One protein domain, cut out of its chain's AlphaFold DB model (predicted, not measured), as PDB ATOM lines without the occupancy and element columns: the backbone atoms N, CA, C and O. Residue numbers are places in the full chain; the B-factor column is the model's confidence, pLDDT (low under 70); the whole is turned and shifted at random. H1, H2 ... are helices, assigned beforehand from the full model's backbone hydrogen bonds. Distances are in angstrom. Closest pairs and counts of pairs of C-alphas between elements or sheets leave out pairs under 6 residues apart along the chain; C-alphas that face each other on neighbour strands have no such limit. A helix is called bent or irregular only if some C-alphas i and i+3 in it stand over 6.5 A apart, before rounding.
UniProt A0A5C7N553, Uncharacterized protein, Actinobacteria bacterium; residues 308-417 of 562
ATOM      1  N   ALA A 308     -62.447  96.406  77.544       69.69
ATOM      2  CA  ALA A 308     -63.108  97.661  77.184       69.69
ATOM      3  C   ALA A 308     -62.138  98.823  76.871       69.69
ATOM      4  O   ALA A 308     -62.586  99.873  76.415       69.69
ATOM      5  N   ALA A 309     -60.827  98.657  77.091       76.56
ATOM      6  CA  ALA A 309     -59.835  99.715  76.887       76.56
ATOM      7  C   ALA A 309     -59.809 100.227  75.439       76.56
ATOM      8  O   ALA A 309     -59.614 101.419  75.210       76.56
ATOM      9  N   GLU A 310     -60.068  99.355  74.462       78.44
ATOM     10  CA  GLU A 310     -60.090  99.736  73.048       78.44
ATOM     11  C   GLU A 310     -61.242 100.698  72.714       78.44
ATOM     12  O   GLU A 310     -61.041 101.644  71.955       78.44
ATOM     13  N   PHE A 311     -62.422 100.517  73.320       79.06
ATOM     14  CA  PHE A 311     -63.587 101.385  73.086       79.06
ATOM     15  C   PHE A 311     -63.398 102.812  73.609       79.06
ATOM     16  O   PHE A 311     -64.089 103.715  73.153       79.06
ATOM     17  N   ILE A 312     -62.464 103.018  74.538       81.00
ATOM     18  CA  ILE A 312     -62.118 104.337  75.080       81.00
ATOM     19  C   ILE A 312     -60.876 104.892  74.370       81.00
ATOM     20  O   ILE A 312     -60.839 106.064  74.001       81.00
ATOM     21  N   GLY A 313     -59.870 104.045  74.135       83.38
ATOM     22  CA  GLY A 313     -58.589 104.445  73.560       83.38
ATOM     23  C   GLY A 313     -58.695 104.976  72.132       83.38
ATOM     24  O   GLY A 313     -58.094 106.000  71.831       83.38
ATOM     25  N   TRP A 314     -59.477 104.336  71.257       86.56
ATOM     26  CA  TRP A 314     -59.575 104.771  69.857       86.56
ATOM     27  C   TRP A 314     -60.311 106.109  69.666       86.56
ATOM     28  O   TRP A 314     -59.785 106.954  68.939       86.56
ATOM     29  N   PRO A 315     -61.451 106.379  70.336       86.81
ATOM     30  CA  PRO A 315     -62.050 107.714  70.329       86.81
ATOM     31  C   PRO A 315     -61.143 108.790  70.942       86.81
ATOM     32  O   PRO A 315     -61.045 109.884  70.394       86.81
ATOM     33  N   LEU A 316     -60.424 108.483  72.030       86.00
ATOM     34  CA  LEU A 316     -59.442 109.417  72.598       86.00
ATOM     35  C   LEU A 316     -58.276 109.686  71.641       86.00
ATOM     36  O   LEU A 316     -57.805 110.815  71.558       86.00
ATOM     37  N   PHE A 317     -57.830 108.676  70.895       88.12
ATOM     38  CA  PHE A 317     -56.795 108.833  69.874       88.12
ATOM     39  C   PHE A 317     -57.284 109.701  68.710       88.12
ATOM     40  O   PHE A 317     -56.553 110.571  68.243       88.12
ATOM     41  N   ALA A 318     -58.535 109.518  68.285       88.62
ATOM     42  CA  ALA A 318     -59.181 110.379  67.302       88.62
ATOM     43  C   ALA A 318     -59.246 111.843  67.775       88.62
ATOM     44  O   ALA A 318     -58.854 112.735  67.025       88.62
ATOM     45  N   LEU A 319     -59.655 112.088  69.026       88.00
ATOM     46  CA  LEU A 319     -59.641 113.424  69.634       88.00
ATOM     47  C   LEU A 319     -58.220 114.009  69.678       88.00
ATOM     48  O   LEU A 319     -58.000 115.141  69.258       88.00
ATOM     49  N   TRP A 320     -57.234 113.228  70.118       90.56
ATOM     50  CA  TRP A 320     -55.833 113.656  70.141       90.56
ATOM     51  C   TRP A 320     -55.333 114.086  68.757       90.56
ATOM     52  O   TRP A 320     -54.691 115.126  68.619       90.56
ATOM     53  N   LEU A 321     -55.693 113.329  67.718       89.38
ATOM     54  CA  LEU A 321     -55.327 113.637  66.341       89.38
ATOM     55  C   LEU A 321     -55.989 114.935  65.850       89.38
ATOM     56  O   LEU A 321     -55.328 115.726  65.180       89.38
ATOM     57  N   THR A 322     -57.247 115.207  66.224       87.62
ATOM     58  CA  THR A 322     -57.882 116.503  65.900       87.62
ATOM     59  C   THR A 322     -57.169 117.683  66.531       87.62
ATOM     60  O   THR A 322     -56.976 118.692  65.861       87.62
ATOM     61  N   LEU A 323     -56.721 117.551  67.782       87.06
ATOM     62  CA  LEU A 323     -55.999 118.622  68.462       87.06
ATOM     63  C   LEU A 323     -54.638 118.882  67.813       87.06
ATOM     64  O   LEU A 323     -54.250 120.036  67.669       87.06
ATOM     65  N   LEU A 324     -53.940 117.831  67.371       87.25
ATOM     66  CA  LEU A 324     -52.700 117.979  66.604       87.25
ATOM     67  C   LEU A 324     -52.928 118.670  65.259       87.25
ATOM     68  O   LEU A 324     -52.149 119.543  64.887       87.25
ATOM     69  N   LEU A 325     -53.990 118.303  64.537       86.00
ATOM     70  CA  LEU A 325     -54.353 118.981  63.292       86.00
ATOM     71  C   LEU A 325     -54.730 120.447  63.540       86.00
ATOM     72  O   LEU A 325     -54.407 121.293  62.715       86.00
ATOM     73  N   GLY A 326     -55.358 120.752  64.679       84.50
ATOM     74  CA  GLY A 326     -55.713 122.113  65.084       84.50
ATOM     75  C   GLY A 326     -54.514 123.018  65.393       84.50
ATOM     76  O   GLY A 326     -54.691 124.226  65.508       84.50
ATOM     77  N   LEU A 327     -53.295 122.468  65.502       85.62
ATOM     78  CA  LEU A 327     -52.061 123.263  65.568       85.62
ATOM     79  C   LEU A 327     -51.616 123.783  64.193       85.62
ATOM     80  O   LEU A 327     -50.765 124.669  64.119       85.62
ATOM     81  N   LEU A 328     -52.143 123.217  63.103       86.06
ATOM     82  CA  LEU A 328     -51.873 123.683  61.748       86.06
ATOM     83  C   LEU A 328     -52.802 124.856  61.397       86.06
ATOM     84  O   LEU A 328     -53.917 124.929  61.914       86.06
ATOM     85  N   PRO A 329     -52.395 125.748  60.475       84.06
ATOM     86  CA  PRO A 329     -53.274 126.797  59.972       84.06
ATOM     87  C   PRO A 329     -54.584 126.212  59.430       84.06
ATOM     88  O   PRO A 329     -54.582 125.250  58.649       84.06
ATOM     89  N   THR A 330     -55.711 126.800  59.829       83.38
ATOM     90  CA  THR A 330     -57.022 126.425  59.303       83.38
ATOM     91  C   THR A 330     -57.080 126.774  57.820       83.38
ATOM     92  O   THR A 330     -56.870 127.911  57.401       83.38
ATOM     93  N   SER A 331     -57.279 125.752  56.996       87.75
ATOM     94  CA  SER A 331     -57.375 125.872  55.549       87.75
ATOM     95  C   SER A 331     -58.241 124.734  55.011       87.75
ATOM     96  O   SER A 331     -58.301 123.665  55.628       87.75
ATOM     97  N   PRO A 332     -58.812 124.876  53.805       87.69
ATOM     98  CA  PRO A 332     -59.558 123.791  53.177       87.69
ATOM     99  C   PRO A 332     -58.730 122.503  53.062       87.69
ATOM    100  O   PRO A 332     -59.261 121.401  53.182       87.69
ATOM    101  N   PHE A 333     -57.408 122.621  52.888       88.50
ATOM    102  CA  PHE A 333     -56.493 121.479  52.847       88.50
ATOM    103  C   PHE A 333     -56.403 120.740  54.185       88.50
ATOM    104  O   PHE A 333     -56.422 119.508  54.194       88.50
ATOM    105  N   THR A 334     -56.330 121.458  55.311       88.81
ATOM    106  CA  THR A 334     -56.311 120.826  56.640       88.81
ATOM    107  C   THR A 334     -57.665 120.198  56.972       88.81
ATOM    108  O   THR A 334     -57.692 119.093  57.514       88.81
ATOM    109  N   SER A 335     -58.771 120.793  56.515       90.31
ATOM    110  CA  SER A 335     -60.115 120.205  56.610       90.31
ATOM    111  C   SER A 335     -60.281 118.930  55.774       90.31
ATOM    112  O   SER A 335     -60.817 117.932  56.266       90.31
ATOM    113  N   VAL A 336     -59.761 118.903  54.541       92.31
ATOM    114  CA  VAL A 336     -59.705 117.678  53.720       92.31
ATOM    115  C   VAL A 336     -58.850 116.610  54.403       92.31
ATOM    116  O   VAL A 336     -59.268 115.455  54.482       92.31
ATOM    117  N   ALA A 337     -57.679 116.976  54.932       90.81
ATOM    118  CA  ALA A 337     -56.806 116.042  55.636       90.81
ATOM    119  C   ALA A 337     -57.501 115.436  56.866       90.81
ATOM    120  O   ALA A 337     -57.519 114.213  57.008       90.81
ATOM    121  N   ALA A 338     -58.143 116.256  57.704       90.19
ATOM    122  CA  ALA A 338     -58.921 115.793  58.852       90.19
ATOM    123  C   ALA A 338     -60.020 114.810  58.425       90.19
ATOM    124  O   ALA A 338     -60.149 113.716  58.982       90.19
ATOM    125  N   ALA A 339     -60.772 115.157  57.381       91.50
ATOM    126  CA  ALA A 339     -61.847 114.322  56.874       91.50
ATOM    127  C   ALA A 339     -61.346 112.959  56.360       91.50
ATOM    128  O   ALA A 339     -61.918 111.921  56.712       91.50
ATOM    129  N   VAL A 340     -60.251 112.952  55.591       93.44
ATOM    130  CA  VAL A 340     -59.613 111.736  55.056       93.44
ATOM    131  C   VAL A 340     -59.019 110.878  56.172       93.44
ATOM    132  O   VAL A 340     -59.177 109.657  56.140       93.44
ATOM    133  N   ILE A 341     -58.389 111.481  57.182       92.25
ATOM    134  CA  ILE A 341     -57.846 110.736  58.324       92.25
ATOM    135  C   ILE A 341     -58.979 110.078  59.117       92.25
ATOM    136  O   ILE A 341     -58.883 108.891  59.430       92.25
ATOM    137  N   GLY A 342     -60.085 110.788  59.371       90.38
ATOM    138  CA  GLY A 342     -61.275 110.199  59.995       90.38
ATOM    139  C   GLY A 342     -61.866 109.044  59.183       90.38
ATOM    140  O   GLY A 342     -62.181 107.993  59.747       90.38
ATOM    141  N   ALA A 343     -61.926 109.179  57.855       91.88
ATOM    142  CA  ALA A 343     -62.368 108.107  56.963       91.88
ATOM    143  C   ALA A 343     -61.433 106.888  57.016       91.88
ATOM    144  O   ALA A 343     -61.902 105.756  57.156       91.88
ATOM    145  N   GLY A 344     -60.117 107.108  56.955       91.00
ATOM    146  CA  GLY A 344     -59.109 106.054  57.057       91.00
ATOM    147  C   GLY A 344     -59.163 105.329  58.401       91.00
ATOM    148  O   GLY A 344     -59.132 104.098  58.441       91.00
ATOM    149  N   LEU A 345     -59.333 106.078  59.493       91.06
ATOM    150  CA  LEU A 345     -59.469 105.535  60.840       91.06
ATOM    151  C   LEU A 345     -60.733 104.675  60.971       91.06
ATOM    152  O   LEU A 345     -60.669 103.548  61.465       91.06
ATOM    153  N   MET A 346     -61.863 105.149  60.443       91.12
ATOM    154  CA  MET A 346     -63.106 104.381  60.409       91.12
ATOM    155  C   MET A 346     -62.956 103.095  59.576       91.12
ATOM    156  O   MET A 346     -63.286 102.006  60.046       91.12
ATOM    157  N   VAL A 347     -62.415 103.171  58.358       88.94
ATOM    158  CA  VAL A 347     -62.248 101.992  57.485       88.94
ATOM    159  C   VAL A 347     -61.266 100.977  58.082       88.94
ATOM    160  O   VAL A 347     -61.533  99.770  58.039       88.94
ATOM    161  N   GLY A 348     -60.163 101.444  58.673       88.19
ATOM    162  CA  GLY A 348     -59.161 100.594  59.320       88.19
ATOM    163  C   GLY A 348     -59.715  99.859  60.542       88.19
ATOM    164  O   GLY A 348     -59.541  98.645  60.678       88.19
ATOM    165  N   LEU A 349     -60.455 100.563  61.402       88.94
ATOM    166  CA  LEU A 349     -61.033  99.983  62.618       88.94
ATOM    167  C   LEU A 349     -62.252  99.104  62.348       88.94
ATOM    168  O   LEU A 349     -62.554  98.208  63.141       88.94
ATOM    169  N   ALA A 350     -62.916  99.286  61.207       85.88
ATOM    170  CA  ALA A 350     -64.090  98.504  60.850       85.88
ATOM    171  C   ALA A 350     -63.802  97.006  60.679       85.88
ATOM    172  O   ALA A 350     -64.736  96.206  60.687       85.88
ATOM    173  N   ALA A 351     -62.537  96.615  60.482       84.75
ATOM    174  CA  ALA A 351     -62.133  95.210  60.488       84.75
ATOM    175  C   ALA A 351     -62.199  94.584  61.893       84.75
ATOM    176  O   ALA A 351     -62.457  93.390  62.010       84.75
ATOM    177  N   ARG A 352     -62.001  95.383  62.952       84.75
ATOM    178  CA  ARG A 352     -62.111  94.938  64.349       84.75
ATOM    179  C   ARG A 352     -63.543  95.026  64.849       84.75
ATOM    180  O   ARG A 352     -64.094  94.034  65.310       84.75
ATOM    181  N   SER A 353     -64.154  96.208  64.761       86.69
ATOM    182  CA  SER A 353     -65.575  96.369  65.060       86.69
ATOM    183  C   SER A 353     -66.153  97.634  64.429       86.69
ATOM    184  O   SER A 353     -65.562  98.713  64.465       86.69
ATOM    185  N   VAL A 354     -67.346  97.497  63.848       85.06
ATOM    186  CA  VAL A 354     -68.069  98.609  63.213       85.06
ATOM    187  C   VAL A 354     -68.448  99.707  64.220       85.06
ATOM    188  O   VAL A 354     -68.222 100.871  63.904       85.06
ATOM    189  N   PRO A 355     -68.962  99.410  65.433       84.69
ATOM    190  CA  PRO A 355     -69.321 100.461  66.387       84.69
ATOM    191  C   PRO A 355     -68.124 101.308  66.826       84.69
ATOM    192  O   PRO A 355     -68.235 102.527  66.909       84.69
ATOM    193  N   LEU A 356     -66.968 100.678  67.059       85.38
ATOM    194  CA  LEU A 356     -65.739 101.373  67.440       85.38
ATOM    195  C   LEU A 356     -65.230 102.253  66.297       85.38
ATOM    196  O   LEU A 356     -64.892 103.410  66.524       85.38
ATOM    197  N   ALA A 357     -65.246 101.731  65.068       87.06
ATOM    198  CA  ALA A 357     -64.894 102.487  63.874       87.06
ATOM    199  C   ALA A 357     -65.741 103.751  63.706       87.06
ATOM    200  O   ALA A 357     -65.195 104.835  63.499       87.06
ATOM    201  N   VAL A 358     -67.064 103.610  63.823       86.81
ATOM    202  CA  VAL A 358     -68.011 104.726  63.710       86.81
ATOM    203  C   VAL A 358     -67.784 105.727  64.838       86.81
ATOM    204  O   VAL A 358     -67.688 106.916  64.557       86.81
ATOM    205  N   ALA A 359     -67.640 105.263  66.084       86.69
ATOM    206  CA  ALA A 359     -67.402 106.137  67.230       86.69
ATOM    207  C   ALA A 359     -66.123 106.961  67.049       86.69
ATOM    208  O   ALA A 359     -66.164 108.179  67.174       86.69
ATOM    209  N   SER A 360     -65.004 106.325  66.695       87.75
ATOM    210  CA  SER A 360     -63.725 107.028  66.562       87.75
ATOM    211  C   SER A 360     -63.674 107.951  65.338       87.75
ATOM    212  O   SER A 360     -63.168 109.066  65.446       87.75
ATOM    213  N   GLY A 361     -64.241 107.538  64.198       88.50
ATOM    214  CA  GLY A 361     -64.365 108.403  63.019       88.50
ATOM    215  C   GLY A 361     -65.210 109.649  63.303       88.50
ATOM    216  O   GLY A 361     -64.781 110.764  63.009       88.50
ATOM    217  N   TRP A 362     -66.364 109.478  63.958       90.06
ATOM    218  CA  TRP A 362     -67.225 110.600  64.333       90.06
ATOM    219  C   TRP A 362     -66.610 111.501  65.396       90.06
ATOM    220  O   TRP A 362     -66.733 112.710  65.254       90.06
ATOM    221  N   THR A 363     -65.904 110.968  66.401       88.75
ATOM    222  CA  THR A 363     -65.182 111.808  67.375       88.75
ATOM    223  C   THR A 363     -64.191 112.739  66.680       88.75
ATOM    224  O   THR A 363     -64.112 113.912  67.041       88.75
ATOM    225  N   LEU A 364     -63.476 112.251  65.660       91.81
ATOM    226  CA  LEU A 364     -62.576 113.087  64.866       91.81
ATOM    227  C   LEU A 364     -63.364 114.161  64.102       91.81
ATOM    228  O   LEU A 364     -63.095 115.353  64.243       91.81
ATOM    229  N   TRP A 365     -64.359 113.758  63.312       92.88
ATOM    230  CA  TRP A 365     -65.099 114.700  62.472       92.88
ATOM    231  C   TRP A 365     -65.856 115.753  63.280       92.88
ATOM    232  O   TRP A 365     -65.765 116.928  62.939       92.88
ATOM    233  N   THR A 366     -66.552 115.389  64.364       88.19
ATOM    234  CA  THR A 366     -67.273 116.372  65.188       88.19
ATOM    235  C   THR A 366     -66.328 117.360  65.850       88.19
ATOM    236  O   THR A 366     -66.626 118.549  65.870       88.19
ATOM    237  N   SER A 367     -65.194 116.888  66.375       85.88
ATOM    238  CA  SER A 367     -64.244 117.771  67.061       85.88
ATOM    239  C   SER A 367     -63.593 118.740  66.070       85.88
ATOM    240  O   SER A 367     -63.447 119.917  66.383       85.88
ATOM    241  N   TRP A 368     -63.299 118.287  64.845       90.25
ATOM    242  CA  TRP A 368     -62.798 119.164  63.784       90.25
ATOM    243  C   TRP A 368     -63.844 120.176  63.296       90.25
ATOM    244  O   TRP A 368     -63.532 121.352  63.119       90.25
ATOM    245  N   ILE A 369     -65.095 119.744  63.110       87.69
ATOM    246  CA  ILE A 369     -66.221 120.611  62.721       87.69
ATOM    247  C   ILE A 369     -66.401 121.762  63.718       87.69
ATOM    248  O   ILE A 369     -66.662 122.889  63.308       87.69
ATOM    249  N   MET A 370     -66.213 121.498  65.014       85.31
ATOM    250  CA  MET A 370     -66.257 122.540  66.044       85.31
ATOM    251  C   MET A 370     -65.098 123.541  65.932       85.31
ATOM    252  O   MET A 370     -65.286 124.706  66.267       85.31
ATOM    253  N   SER A 371     -63.918 123.116  65.464       81.06
ATOM    254  CA  SER A 371     -62.754 124.000  65.296       81.06
ATOM    255  C   SER A 371     -62.709 124.754  63.962       81.06
ATOM    256  O   SER A 371     -62.090 125.811  63.892       81.06
ATOM    257  N   ALA A 372     -63.336 124.225  62.908       82.94
ATOM    258  CA  ALA A 372     -63.308 124.787  61.555       82.94
ATOM    259  C   ALA A 372     -64.729 124.828  60.948       82.94
ATOM    260  O   ALA A 372     -65.040 124.034  60.054       82.94
ATOM    261  N   PRO A 373     -65.608 125.726  61.437       83.06
ATOM    262  CA  PRO A 373     -67.024 125.757  61.062       83.06
ATOM    263  C   PRO A 373     -67.270 126.122  59.587       83.06
ATOM    264  O   PRO A 373     -68.263 125.690  59.003       83.06
ATOM    265  N   ASP A 374     -66.356 126.865  58.961       83.94
ATOM    266  CA  ASP A 374     -66.520 127.334  57.578       83.94
ATOM    267  C   ASP A 374     -66.368 126.200  56.540       83.94
ATOM    268  O   ASP A 374     -66.962 126.236  55.462       83.94
ATOM    269  N   ASP A 375     -65.633 125.138  56.885       86.31
ATOM    270  CA  ASP A 375     -65.313 124.008  55.998       86.31
ATOM    271  C   ASP A 375     -66.143 122.743  56.295       86.31
ATOM    272  O   ASP A 375     -65.845 121.644  55.808       86.31
ATOM    273  N   VAL A 376     -67.198 122.860  57.102       87.00
ATOM    274  CA  VAL A 376     -67.956 121.709  57.630       87.00
ATOM    275  C   VAL A 376     -68.542 120.835  56.525       87.00
ATOM    276  O   VAL A 376     -68.540 119.605  56.634       87.00
ATOM    277  N   TRP A 377     -68.971 121.443  55.419       86.88
ATOM    278  CA  TRP A 377     -69.512 120.717  54.272       86.88
ATOM    279  C   TRP A 377     -68.493 119.740  53.656       86.88
ATOM    280  O   TRP A 377     -68.883 118.652  53.231       86.88
ATOM    281  N   ILE A 378     -67.191 120.075  53.646       89.19
ATOM    282  CA  ILE A 378     -66.117 119.216  53.109       89.19
ATOM    283  C   ILE A 378     -66.017 117.942  53.945       89.19
ATOM    284  O   ILE A 378     -65.997 116.825  53.418       89.19
ATOM    285  N   VAL A 379     -65.978 118.124  55.264       90.12
ATOM    286  CA  VAL A 379     -65.819 117.040  56.235       90.12
ATOM    287  C   VAL A 379     -67.014 116.101  56.174       90.12
ATOM    288  O   VAL A 379     -66.838 114.888  56.073       90.12
ATOM    289  N   LEU A 380     -68.225 116.656  56.158       90.19
ATOM    290  CA  LEU A 380     -69.464 115.888  56.081       90.19
ATOM    291  C   LEU A 380     -69.621 115.141  54.747       90.19
ATOM    292  O   LEU A 380     -70.079 113.994  54.745       90.19
ATOM    293  N   ALA A 381     -69.195 115.736  53.627       88.38
ATOM    294  CA  ALA A 381     -69.221 115.083  52.319       88.38
ATOM    295  C   ALA A 381     -68.277 113.869  52.264       88.38
ATOM    296  O   ALA A 381     -68.678 112.784  51.842       88.38
ATOM    297  N   ILE A 382     -67.038 114.011  52.741       91.38
ATOM    298  CA  ILE A 382     -66.074 112.897  52.792       91.38
ATOM    299  C   ILE A 382     -66.521 111.839  53.811       91.38
ATOM    300  O   ILE A 382     -66.436 110.638  53.533       91.38
ATOM    301  N   ALA A 383     -67.060 112.262  54.960       90.44
ATOM    302  CA  ALA A 383     -67.639 111.364  55.951       90.44
ATOM    303  C   ALA A 383     -68.785 110.534  55.357       90.44
ATOM    304  O   ALA A 383     -68.837 109.323  55.581       90.44
ATOM    305  N   ALA A 384     -69.652 111.148  54.545       89.00
ATOM    306  CA  ALA A 384     -70.717 110.441  53.845       89.00
ATOM    307  C   ALA A 384     -70.166 109.348  52.928       89.00
ATOM    308  O   ALA A 384     -70.586 108.194  53.023       89.00
ATOM    309  N   VAL A 385     -69.183 109.681  52.084       89.25
ATOM    310  CA  VAL A 385     -68.543 108.721  51.168       89.25
ATOM    311  C   VAL A 385     -67.941 107.546  51.941       89.25
ATOM    312  O   VAL A 385     -68.174 106.388  51.587       89.25
ATOM    313  N   ALA A 386     -67.220 107.822  53.028       89.12
ATOM    314  CA  ALA A 386     -66.620 106.784  53.860       89.12
ATOM    315  C   ALA A 386     -67.682 105.861  54.486       89.12
ATOM    316  O   ALA A 386     -67.501 104.643  54.545       89.12
ATOM    317  N   GLN A 387     -68.803 106.427  54.933       89.06
ATOM    318  CA  GLN A 387     -69.896 105.696  55.577       89.06
ATOM    319  C   GLN A 387     -70.699 104.851  54.584       89.06
ATOM    320  O   GLN A 387     -70.995 103.690  54.876       89.06
ATOM    321  N   PHE A 388     -70.971 105.372  53.383       84.38
ATOM    322  CA  PHE A 388     -71.548 104.590  52.287       84.38
ATOM    323  C   PHE A 388     -70.618 103.455  51.850       84.38
ATOM    324  O   PHE A 388     -71.071 102.322  51.673       84.38
ATOM    325  N   GLY A 389     -69.312 103.723  51.749       83.88
ATOM    326  CA  GLY A 389     -68.310 102.695  51.474       83.88
ATOM    327  C   GLY A 389     -68.318 101.596  52.538       83.88
ATOM    328  O   GLY A 389     -68.325 100.409  52.209       83.88
ATOM    329  N   LEU A 390     -68.403 101.973  53.817       83.94
ATOM    330  CA  LEU A 390     -68.447 101.021  54.923       83.94
ATOM    331  C   LEU A 390     -69.736 100.187  54.941       83.94
ATOM    332  O   LEU A 390     -69.684  98.992  55.244       83.94
ATOM    333  N   ALA A 391     -70.872 100.779  54.567       80.38
ATOM    334  CA  ALA A 391     -72.175 100.118  54.535       80.38
ATOM    335  C   ALA A 391     -72.274  98.943  53.544       80.38
ATOM    336  O   ALA A 391     -73.228  98.163  53.608       80.38
ATOM    337  N   THR A 392     -71.287  98.772  52.658       76.69
ATOM    338  CA  THR A 392     -71.153  97.573  51.813       76.69
ATOM    339  C   THR A 392     -70.824  96.308  52.620       76.69
ATOM    340  O   THR A 392     -71.038  95.193  52.142       76.69
ATOM    341  N   ARG A 393     -70.346  96.442  53.867       75.62
ATOM    342  CA  ARG A 393     -70.089  95.313  54.773       75.62
ATOM    343  C   ARG A 393     -71.375  94.862  55.476       75.62
ATOM    344  O   ARG A 393     -72.117  95.684  56.009       75.62
ATOM    345  N   ARG A 394     -71.588  93.538  55.581       65.44
ATOM    346  CA  ARG A 394     -72.798  92.908  56.169       65.44
ATOM    347  C   ARG A 394     -73.217  93.469  57.537       65.44
ATOM    348  O   ARG A 394     -74.404  93.579  57.807       65.44
ATOM    349  N   THR A 395     -72.267  93.812  58.406       68.38
ATOM    350  CA  THR A 395     -72.532  94.278  59.782       68.38
ATOM    351  C   THR A 395     -72.676  95.796  59.912       68.38
ATOM    352  O   THR A 395     -73.016  96.279  60.989       68.38
ATOM    353  N   ALA A 396     -72.433  96.555  58.840       71.12
ATOM    354  CA  ALA A 396     -72.398  98.015  58.856       71.12
ATOM    355  C   ALA A 396     -73.585  98.669  58.142       71.12
ATOM    356  O   ALA A 396     -73.575  99.872  57.899       71.12
ATOM    357  N   ALA A 397     -74.630  97.900  57.840       68.75
ATOM    358  CA  ALA A 397     -75.809  98.406  57.155       68.75
ATOM    359  C   ALA A 397     -76.444  99.667  57.774       68.75
ATOM    360  O   ALA A 397     -76.788 100.580  57.020       68.75
ATOM    361  N   PRO A 398     -76.541  99.797  59.115       72.81
ATOM    362  CA  PRO A 398     -77.077 101.006  59.736       72.81
ATOM    363  C   PRO A 398     -76.227 102.260  59.491       72.81
ATOM    364  O   PRO A 398     -76.748 103.364  59.585       72.81
ATOM    365  N   VAL A 399     -74.942 102.115  59.150       81.19
ATOM    366  CA  VAL A 399     -74.028 103.247  58.923       81.19
ATOM    367  C   VAL A 399     -74.393 104.025  57.655       81.19
ATOM    368  O   VAL A 399     -74.132 105.221  57.578       81.19
ATOM    369  N   ALA A 400     -75.084 103.393  56.698       78.00
ATOM    370  CA  ALA A 400     -75.579 104.069  55.498       78.00
ATOM    371  C   ALA A 400     -76.500 105.253  55.832       78.00
ATOM    372  O   ALA A 400     -76.445 106.279  55.164       78.00
ATOM    373  N   TRP A 401     -77.312 105.132  56.889       74.00
ATOM    374  CA  TRP A 401     -78.184 106.210  57.361       74.00
ATOM    375  C   TRP A 401     -77.405 107.438  57.788       74.00
ATOM    376  O   TRP A 401     -77.731 108.557  57.412       74.00
ATOM    377  N   VAL A 402     -76.372 107.201  58.587       80.44
ATOM    378  CA  VAL A 402     -75.538 108.260  59.133       80.44
ATOM    379  C   VAL A 402     -74.772 108.943  57.990       80.44
ATOM    380  O   VAL A 402     -74.662 110.166  57.983       80.44
ATOM    381  N   GLY A 403     -74.381 108.177  56.962       82.38
ATOM    382  CA  GLY A 403     -73.766 108.702  55.742       82.38
ATOM    383  C   GLY A 403     -74.722 109.524  54.876       82.38
ATOM    384  O   GLY A 403     -74.326 110.541  54.310       82.38
ATOM    385  N   ALA A 404     -75.995 109.129  54.786       77.81
ATOM    386  CA  ALA A 404     -77.007 109.901  54.068       77.81
ATOM    387  C   ALA A 404     -77.322 111.228  54.769       77.81
ATOM    388  O   ALA A 404     -77.403 112.256  54.102       77.81
ATOM    389  N   LEU A 405     -77.423 111.217  56.101       77.94
ATOM    390  CA  LEU A 405     -77.616 112.432  56.894       77.94
ATOM    391  C   LEU A 405     -76.420 113.381  56.781       77.94
ATOM    392  O   LEU A 405     -76.613 114.585  56.626       77.94
ATOM    393  N   SER A 406     -75.183 112.867  56.809       83.81
ATOM    394  CA  SER A 406     -74.010 113.724  56.617       83.81
ATOM    395  C   SER A 406     -73.945 114.299  55.200       83.81
ATOM    396  O   SER A 406     -73.605 115.467  55.041       83.81
ATOM    397  N   ALA A 407     -74.329 113.534  54.172       83.88
ATOM    398  CA  ALA A 407     -74.416 114.053  52.806       83.88
ATOM    399  C   ALA A 407     -75.498 115.132  52.654       83.88
ATOM    400  O   ALA A 407     -75.250 116.148  52.008       83.88
ATOM    401  N   GLU A 408     -76.676 114.938  53.249       78.94
ATOM    402  CA  GLU A 408     -77.746 115.939  53.241       78.94
ATOM    403  C   GLU A 408     -77.300 117.226  53.936       78.94
ATOM    404  O   GLU A 408     -77.415 118.302  53.357       78.94
ATOM    405  N   ALA A 409     -76.714 117.116  55.130       79.50
ATOM    406  CA  ALA A 409     -76.190 118.266  55.857       79.50
ATOM    407  C   ALA A 409     -75.104 119.010  55.055       79.50
ATOM    408  O   ALA A 409     -75.133 120.237  54.984       79.50
ATOM    409  N   ALA A 410     -74.200 118.288  54.381       83.00
ATOM    410  CA  ALA A 410     -73.195 118.895  53.504       83.00
ATOM    411  C   ALA A 410     -73.819 119.643  52.312       83.00
ATOM    412  O   ALA A 410     -73.347 120.716  51.940       83.00
ATOM    413  N   LEU A 411     -74.873 119.082  51.710       78.50
ATOM    414  CA  LEU A 411     -75.582 119.696  50.585       78.50
ATOM    415  C   LEU A 411     -76.350 120.947  51.018       78.50
ATOM    416  O   LEU A 411     -76.265 121.968  50.338       78.50
ATOM    417  N   LEU A 412     -77.050 120.885  52.153       74.19
ATOM    418  CA  LEU A 412     -77.794 122.017  52.709       74.19
ATOM    419  C   LEU A 412     -76.879 123.197  53.046       74.19
ATOM    420  O   LEU A 412     -77.261 124.338  52.826       74.19
ATOM    421  N   MET A 413     -75.658 122.934  53.517       75.38
ATOM    422  CA  MET A 413     -74.679 123.985  53.820       75.38
ATOM    423  C   MET A 413     -74.115 124.691  52.582       75.38
ATOM    424  O   MET A 413     -73.555 125.773  52.711       75.38
ATOM    425  N   ARG A 414     -74.227 124.094  51.389       75.56
ATOM    426  CA  ARG A 414     -73.678 124.660  50.146       75.56
ATOM    427  C   ARG A 414     -74.740 125.285  49.241       75.56
ATOM    428  O   ARG A 414     -74.390 125.924  48.251       75.56
ATOM    429  N   TRP A 415     -76.019 125.067  49.529       70.00
ATOM    430  CA  TRP A 415     -77.109 125.488  48.657       70.00
ATOM    431  C   TRP A 415     -77.846 126.700  49.250       70.00
ATOM    432  O   TRP A 415     -78.643 126.559  50.169       70.00
ATOM    433  N   ASP A 416     -77.627 127.886  48.672       58.16
ATOM    434  CA  ASP A 416     -78.180 129.176  49.147       58.16
ATOM    435  C   ASP A 416     -79.703 129.343  48.963       58.16
ATOM    436  O   ASP A 416     -80.310 130.304  49.426       58.16
ATOM    437  N   SER A 417     -80.351 128.412  48.268       55.31
ATOM    438  CA  SER A 417     -81.796 128.397  48.035       55.31
ATOM    439  C   SER A 417     -82.326 127.015  48.369       55.31
ATOM    440  O   SER A 417     -81.826 126.026  47.847       55.31
TER     441      SER A 417
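This is residues 308 to 417 of the 562 residues of an uncharacterized protein of Actinobacteria bacterium (UniProt A0A5C7N553). Five helices run back and forth side by side in a flat up-and-down bundle, H1 at one edge and H5 at the other, with H2, H3 and H4 between them. H1 packs on H3 and part of H2, H4 packs on H2 and part of H3, and H5 covers the far side of H4. The printed part has 110 residues with five named helices in the order H1, H2, H3, H4, H5 and no named strand: the class is all helix. It is compact, with a radius of gyration of the C-alphas of 13.4 A, and spans 39 by 32 by 16 A.

Find C-alpha 309 at (-59.835, 99.715, 76.887); from there H1 runs 24.2 A to residue 325. H1 is neither bent nor irregular, but only just: C-alphas 311 and 314 are 6.2 A apart. Next come H2, residues 332 to 349, 25.7 A long, and H3, residues 354 to 371, 26.0 A long. H4, residues 373 to 390, is 25.5 A long and begins with C-alpha 373 at (-67.024, 125.757, 61.062). H4 is irregular, with C-alphas 374 and 377 8.0 A apart, and has a kink of 26 degrees near residue 380. H5, residues 399 to 414, runs 23.1 A and ends with C-alpha 414 at (-73.678, 124.660, 50.146).

H1, H2, H3 and H4 form a bundle, up and down, each running against the one before it. H1 and H2 are a hairpin at a shallow tilt of 15 degrees; residues 318 to 325 of H1 touch residues 334 to 342 of H2, closest at the C-alphas of Leu 325 and Ala 338, 7.1 A apart. H1 touches H3, the same way at 27 degrees, with the closest C-alphas, Pro 315 and Ser 360, 4.2 A apart. H2 and H3 are a hairpin; look at Met 346 and Ala 357, whose C-alphas are closest at 4.3 A. H2 touches H4, the same way at 27 degrees, with the C-alphas of Ala 339 and Val 379 closest at 4.9 A. H3 and H4 are a hairpin in which residues 365 to 369 touch residues 375 to 383, closest at the C-alphas of Ile 369 and Val 376, 5.5 A apart. H4 and H5 are a hairpin at 29 degrees, with the C-alphas of Ala 384 and Gly 403 closest at 4.0 A. H5 is apart from H1 and H2. In H2 and H3 every O i to N i+4 pair is within hydrogen-bond range; the counts are 12 of 13 in H1, 11 of 14 in H4 and 11 of 12 in H5.

The two C-alphas farthest apart are those of Ala 308 and Ser 417, at 46.3 A. The printed part has no cut. The links H2 to H3 and H3 to H4 are tight, and those from H1 to H2 and H4 to H5 are short. The mean pLDDT of the printed part is 84.2; look for values under 70 at residues 308, 394 to 395, 397 and 416 to 417.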